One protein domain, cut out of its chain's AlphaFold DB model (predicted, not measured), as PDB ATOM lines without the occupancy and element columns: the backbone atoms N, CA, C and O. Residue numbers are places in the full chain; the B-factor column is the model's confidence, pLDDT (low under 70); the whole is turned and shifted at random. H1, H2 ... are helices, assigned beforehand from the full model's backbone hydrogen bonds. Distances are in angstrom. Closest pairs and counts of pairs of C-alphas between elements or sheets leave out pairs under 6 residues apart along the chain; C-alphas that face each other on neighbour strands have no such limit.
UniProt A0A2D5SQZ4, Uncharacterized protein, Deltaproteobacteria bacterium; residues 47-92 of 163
ATOM      1  N   GLN A  47      28.396 -44.904 -27.171       97.19
ATOM      2  CA  GLN A  47      28.355 -45.427 -28.540       97.19
ATOM      3  C   GLN A  47      27.158 -46.353 -28.766       97.19
ATOM      4  O   GLN A  47      26.485 -46.255 -29.792       97.19
ATOM      5  N   GLU A  48      26.872 -47.241 -27.811       94.94
ATOM      6  CA  GLU A  48      25.702 -48.121 -27.885       94.94
ATOM      7  C   GLU A  48      24.402 -47.319 -27.823       94.94
ATOM      8  O   GLU A  48      23.462 -47.630 -28.546       94.94
ATOM      9  N   THR A  49      24.363 -46.255 -27.020       95.69
ATOM     10  CA  THR A  49      23.215 -45.347 -26.941       95.69
ATOM     11  C   THR A  49      22.969 -44.658 -28.280       95.69
ATOM     12  O   THR A  49      21.832 -44.626 -28.747       95.69
ATOM     13  N   ILE A  50      24.020 -44.150 -28.934       96.06
ATOM     14  CA  ILE A  50      23.917 -43.547 -30.272       96.06
ATOM     15  C   ILE A  50      23.396 -44.567 -31.288       96.06
ATOM     16  O   ILE A  50      22.488 -44.249 -32.050       96.06
ATOM     17  N   LEU A  51      23.941 -45.786 -31.289       94.56
ATOM     18  CA  LEU A  51      23.539 -46.830 -32.232       94.56
ATOM     19  C   LEU A  51      22.092 -47.281 -32.013       94.56
ATOM     20  O   LEU A  51      21.356 -47.458 -32.972       94.56
ATOM     21  N   VAL A  52      21.668 -47.490 -30.768       92.94
ATOM     22  CA  VAL A  52      20.292 -47.919 -30.475       92.94
ATOM     23  C   VAL A  52      19.297 -46.820 -30.845       92.94
ATOM     24  O   VAL A  52      18.254 -47.117 -31.420       92.94
ATOM     25  N   ASN A  53      19.634 -45.560 -30.568       93.25
ATOM     26  CA  ASN A  53      18.759 -44.422 -30.847       93.25
ATOM     27  C   ASN A  53      18.787 -43.960 -32.313       93.25
ATOM     28  O   ASN A  53      17.985 -43.102 -32.677       93.25
ATOM     29  N   SER A  54      19.689 -44.479 -33.154       92.75
ATOM     30  CA  SER A  54      19.720 -44.134 -34.581       92.75
ATOM     31  C   SER A  54      18.694 -44.906 -35.414       92.75
ATOM     32  O   SER A  54      18.435 -44.528 -36.556       92.75
ATOM     33  N   PHE A  55      18.092 -45.962 -34.861       92.50
ATOM     34  CA  PHE A  55      16.999 -46.688 -35.500       92.50
ATOM     35  C   PHE A  55      15.656 -46.025 -35.186       92.50
ATOM     36  O   PHE A  55      15.295 -45.842 -34.025       92.50
ATOM     37  N   ASP A  56      14.890 -45.716 -36.228       93.12
ATOM     38  CA  ASP A  56      13.538 -45.170 -36.128       93.12
ATOM     39  C   ASP A  56      12.522 -46.162 -36.706       93.12
ATOM     40  O   ASP A  56      12.677 -46.656 -37.826       93.12
ATOM     41  N   ASN A  57      11.464 -46.440 -35.942       92.06
ATOM     42  CA  ASN A  57      10.431 -47.396 -36.338       92.06
ATOM     43  C   ASN A  57       9.701 -46.961 -37.613       92.06
ATOM     44  O   ASN A  57       9.377 -47.819 -38.427       92.06
ATOM     45  N   ASN A  58       9.469 -45.655 -37.811       93.62
ATOM     46  CA  ASN A  58       8.793 -45.174 -39.021       93.62
ATOM     47  C   ASN A  58       9.666 -45.408 -40.253       93.62
ATOM     48  O   ASN A  58       9.177 -45.834 -41.293       93.62
ATOM     49  N   THR A  59      10.971 -45.179 -40.125       92.44
ATOM     50  CA  THR A  59      11.930 -45.472 -41.189       92.44
ATOM     51  C   THR A  59      11.954 -46.972 -41.493       92.44
ATOM     52  O   THR A  59      11.837 -47.352 -42.651       92.44
ATOM     53  N   ILE A  60      12.028 -47.851 -40.488       95.12
ATOM     54  CA  ILE A  60      11.991 -49.309 -40.722       95.12
ATOM     55  C   ILE A  60      10.711 -49.721 -41.465       95.12
ATOM     56  O   ILE A  60      10.789 -50.486 -42.427       95.12
ATOM     57  N   ASP A  61       9.559 -49.190 -41.051       96.06
ATOM     58  CA  ASP A  61       8.265 -49.454 -41.684       96.06
ATOM     59  C   ASP A  61       8.231 -48.980 -43.145       96.06
ATOM     60  O   ASP A  61       7.874 -49.743 -44.037       96.06
ATOM     61  N   GLN A  62       8.727 -47.772 -43.430       94.44
ATOM     62  CA  GLN A  62       8.828 -47.242 -44.795       94.44
ATOM     63  C   GLN A  62       9.718 -48.099 -45.702       94.44
ATOM     64  O   GLN A  62       9.379 -48.334 -46.863       94.44
ATOM     65  N   TRP A  63      10.857 -48.573 -45.190       95.19
ATOM     66  CA  TRP A  63      11.755 -49.453 -45.941       95.19
ATOM     67  C   TRP A  63      11.105 -50.813 -46.202       95.19
ATOM     68  O   TRP A  63      11.196 -51.332 -47.316       95.19
ATOM     69  N   ALA A  64      10.435 -51.383 -45.197       95.44
ATOM     70  CA  ALA A  64       9.692 -52.626 -45.350       95.44
ATOM     71  C   ALA A  64       8.586 -52.473 -46.401       95.44
ATOM     72  O   ALA A  64       8.546 -53.270 -47.336       95.44
ATOM     73  N   TYR A  65       7.781 -51.411 -46.299       94.69
ATOM     74  CA  TYR A  65       6.719 -51.075 -47.240       94.69
ATOM     75  C   TYR A  65       7.254 -50.962 -48.669       94.69
ATOM     76  O   TYR A  65       6.787 -51.676 -49.552       94.69
ATOM     77  N   TYR A  66       8.286 -50.146 -48.899       94.44
ATOM     78  CA  TYR A  66       8.877 -49.991 -50.231       94.44
ATOM     79  C   TYR A  66       9.293 -51.338 -50.821       94.44
ATOM     80  O   TYR A  66       8.929 -51.683 -51.942       94.44
ATOM     81  N   TYR A  67      10.020 -52.145 -50.047       93.94
ATOM     82  CA  TYR A  67      10.467 -53.424 -50.552       93.94
ATOM     83  C   TYR A  67       9.302 -54.382 -50.793       93.94
ATOM     84  O   TYR A  67       9.358 -55.117 -51.769       93.94
ATOM     85  N   THR A  68       8.277 -54.461 -49.951       92.75
ATOM     86  CA  THR A  68       7.173 -55.415 -50.174       92.75
ATOM     87  C   THR A  68       6.244 -55.019 -51.320       92.75
ATOM     88  O   THR A  68       5.510 -55.877 -51.794       92.75
ATOM     89  N   HIS A  69       6.331 -53.782 -51.815       92.25
ATOM     90  CA  HIS A  69       5.485 -53.263 -52.893       92.25
ATOM     91  C   HIS A  69       6.199 -53.171 -54.249       92.25
ATOM     92  O   HIS A  69       5.766 -52.438 -55.132       92.25
ATOM     93  N   GLU A  70       7.281 -53.919 -54.455       87.75
ATOM     94  CA  GLU A  70       7.999 -53.960 -55.730       87.75
ATOM     95  C   GLU A  70       8.244 -55.401 -56.179       87.75
ATOM     96  O   GLU A  70       8.493 -56.294 -55.361       87.75
ATOM     97  N   ASN A  71       8.242 -55.634 -57.496       88.88
ATOM     98  CA  ASN A  71       8.683 -56.914 -58.039       88.88
ATOM     99  C   ASN A  71      10.206 -57.031 -57.887       88.88
ATOM    100  O   ASN A  71      10.986 -56.350 -58.554       88.88
ATOM    101  N   LYS A  72      10.629 -57.923 -56.992       90.00
ATOM    102  CA  LYS A  72      12.041 -58.165 -56.665       90.00
ATOM    103  C   LYS A  72      12.498 -59.563 -57.057       90.00
ATOM    104  O   LYS A  72      13.483 -60.060 -56.508       90.00
ATOM    105  N   LEU A  73      11.801 -60.216 -57.988       93.69
ATOM    106  CA  LEU A  73      12.347 -61.423 -58.591       93.69
ATOM    107  C   LEU A  73      13.698 -61.069 -59.232       93.69
ATOM    108  O   LEU A  73      13.842 -60.017 -59.867       93.69
ATOM    109  N   ALA A  74      14.706 -61.921 -59.028       94.06
ATOM    110  CA  ALA A  74      16.043 -61.706 -59.576       94.06
ATOM    111  C   ALA A  74      15.945 -61.390 -61.076       94.06
ATOM    112  O   ALA A  74      15.147 -62.015 -61.764       94.06
ATOM    113  N   GLY A  75      16.702 -60.399 -61.557       94.31
ATOM    114  CA  GLY A  75      16.676 -59.909 -62.943       94.31
ATOM    115  C   GLY A  75      15.567 -58.900 -63.289       94.31
ATOM    116  O   GLY A  75      15.693 -58.218 -64.300       94.31
ATOM    117  N   LEU A  76      14.536 -58.731 -62.448       92.69
ATOM    118  CA  LEU A  76      13.457 -57.747 -62.660       92.69
ATOM    119  C   LEU A  76      13.524 -56.551 -61.687       92.69
ATOM    120  O   LEU A  76      13.058 -55.461 -62.004       92.69
ATOM    121  N   GLY A  77      14.168 -56.714 -60.528       93.12
ATOM    122  CA  GLY A  77      14.192 -55.725 -59.438       93.12
ATOM    123  C   GLY A  77      15.203 -54.570 -59.551       93.12
ATOM    124  O   GLY A  77      15.696 -54.107 -58.522       93.12
ATOM    125  N   ARG A  78      15.554 -54.090 -60.756       93.94
ATOM    126  CA  ARG A  78      16.577 -53.026 -60.922       93.94
ATOM    127  C   ARG A  78      16.203 -51.726 -60.202       93.94
ATOM    128  O   ARG A  78      17.077 -51.071 -59.641       93.94
ATOM    129  N   ALA A  79      14.919 -51.365 -60.195       93.50
ATOM    130  CA  ALA A  79      14.430 -50.160 -59.523       93.50
ATOM    131  C   ALA A  79      14.707 -50.191 -58.010       93.50
ATOM    132  O   ALA A  79      15.242 -49.226 -57.470       93.50
ATOM    133  N   ALA A  80      14.447 -51.327 -57.353       94.12
ATOM    134  CA  ALA A  80      14.731 -51.504 -55.931       94.12
ATOM    135  C   ALA A  80      16.235 -51.422 -55.624       94.12
ATOM    136  O   ALA A  80      16.637 -50.814 -54.629       94.12
ATOM    137  N   ALA A  81      17.082 -51.982 -56.495       95.06
ATOM    138  CA  ALA A  81      18.532 -51.873 -56.352       95.06
ATOM    139  C   ALA A  81      19.002 -50.412 -56.463       95.06
ATOM    140  O   ALA A  81      19.787 -49.954 -55.630       95.06
ATOM    141  N   GLN A  82      18.488 -49.669 -57.449       96.25
ATOM    142  CA  GLN A  82      18.806 -48.252 -57.624       96.25
ATOM    143  C   GLN A  82      18.354 -47.425 -56.417       96.25
ATOM    144  O   GLN A  82      19.154 -46.685 -55.856       96.25
ATOM    145  N   TRP A  83      17.114 -47.616 -55.959       95.94
ATOM    146  CA  TRP A  83      16.583 -46.924 -54.785       95.94
ATOM    147  C   TRP A  83      17.444 -47.156 -53.539       95.94
ATOM    148  O   TRP A  83      17.730 -46.226 -52.788       95.94
ATOM    149  N   THR A  84      17.927 -48.386 -53.352       95.88
ATOM    150  CA  THR A  84      18.840 -48.722 -52.250       95.88
ATOM    151  C   THR A  84      20.148 -47.942 -52.352       95.88
ATOM    152  O   THR A  84      20.605 -47.369 -51.362       95.88
ATOM    153  N   ALA A  85      20.752 -47.912 -53.544       97.62
ATOM    154  CA  ALA A  85      21.991 -47.181 -53.784       97.62
ATOM    155  C   ALA A  85      21.807 -45.677 -53.535       97.62
ATOM    156  O   ALA A  85      22.640 -45.073 -52.859       97.62
ATOM    157  N   ASP A  86      20.700 -45.098 -53.998       97.75
ATOM    158  CA  ASP A  86      20.380 -43.682 -53.806       97.75
ATOM    159  C   ASP A  86      20.203 -43.355 -52.317       97.75
ATOM    160  O   ASP A  86      20.811 -42.411 -51.817       97.75
ATOM    161  N   LYS A  87      19.475 -44.192 -51.562       95.94
ATOM    162  CA  LYS A  87      19.321 -44.026 -50.107       95.94
ATOM    163  C   LYS A  87      20.651 -44.089 -49.364       95.94
ATOM    164  O   LYS A  87      20.886 -43.324 -48.435       95.94
ATOM    165  N   TRP A  88      21.547 -44.978 -49.776       96.88
ATOM    166  CA  TRP A  88      22.886 -45.049 -49.196       96.88
ATOM    167  C   TRP A  88      23.712 -43.799 -49.515       96.88
ATOM    168  O   TRP A  88      24.392 -43.280 -48.628       96.88
ATOM    169  N   ALA A  89      23.615 -43.286 -50.742       98.00
ATOM    170  CA  ALA A  89      24.271 -42.043 -51.133       98.00
ATOM    171  C   ALA A  89      23.743 -40.842 -50.332       98.00
ATOM    172  O   ALA A  89      24.539 -40.030 -49.860       98.00
ATOM    173  N   GLU A  90      22.425 -40.760 -50.104       96.19
ATOM    174  CA  GLU A  90      21.795 -39.741 -49.249       96.19
ATOM    175  C   GLU A  90      22.368 -39.745 -47.821       96.19
ATOM    176  O   GLU A  90      22.540 -38.686 -47.218       96.19
ATOM    177  N   TYR A  91      22.718 -40.920 -47.287       93.94
ATOM    178  CA  TYR A  91      23.329 -41.066 -45.961       93.94
ATOM    179  C   TYR A  91      24.859 -40.921 -45.950       93.94
ATOM    180  O   TYR A  91      25.493 -41.141 -44.918       93.94
ATOM    181  N   GLY A  92      25.464 -40.519 -47.070       97.50
ATOM    182  CA  GLY A  92      26.892 -40.216 -47.167       97.50
ATOM    183  C   GLY A  92      27.785 -41.411 -47.503       97.50
ATOM    184  O   GLY A  92      29.010 -41.286 -47.434       97.50
TER     185      GLY A  92
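What this domain is: This is residues 47 to 92 of the 163 residues of an uncharacterized protein of Deltaproteobacteria bacterium (UniProt A0A2D5SQZ4). The longest helix, H3, folds back past H2 in a loose, narrow V, with the loop of residues 69 to 77 at its closed end and the two helices nearest each other close to that loop. The short helix H1 makes an arm beyond the other end of H2, away from the loop, and touches neither of the others. The printed part has 46 residues, with three named helices in the order H1, H2, H3 and no named strand; its class is all helix. It is loose, with a radius of gyration of the C-alphas of 13.2 A, and elongated, spanning 39 by 21 by 14 A.

Where its parts are: H3 holds residues 78 to 90 and is 18.4 A long from first to last C-alpha, ending with C-alpha 90 at (21.795, -39.741, -49.249). H2 holds residues 57 to 68, is 16.3 A long, and begins with C-alpha 57 at (10.431, -47.396, -36.338). H1 holds residues 47 to 53, is 9.9 A long, and begins with C-alpha 47 at (28.355, -45.427, -28.540).

How they stand to each other: H3 and H2 are close but not clearly touching, with 1 pair of C-alphas within 8 A: their closest C-alphas, those of Tyr 67 and Ala 80, are 7.1 A apart. Their lines stand at a shallow tilt of 25 degrees, and they run opposite ways. Their centres are 13.9 A apart. H1 is apart from H2 and from H3. In H1, H2 and H3 every O i to N i+4 pair is within hydrogen-bond range.

The domain as a whole: The two C-alphas farthest apart, those of Thr 49 and Gly 75, are 39.4 A apart. Residues 47 to 62 stand free, of which 47 to 53 belong to H1 and 57 to 62 to H2; residues 85 to 92 also stand free, of which 85 to 90 belong to H3. The link from H1 to H2 is tight, with 3 residues, and that from H2 to H3 is short, with 9. The printed part has no cut. Its mean pLDDT is 94.3, and no printed residue is under 70.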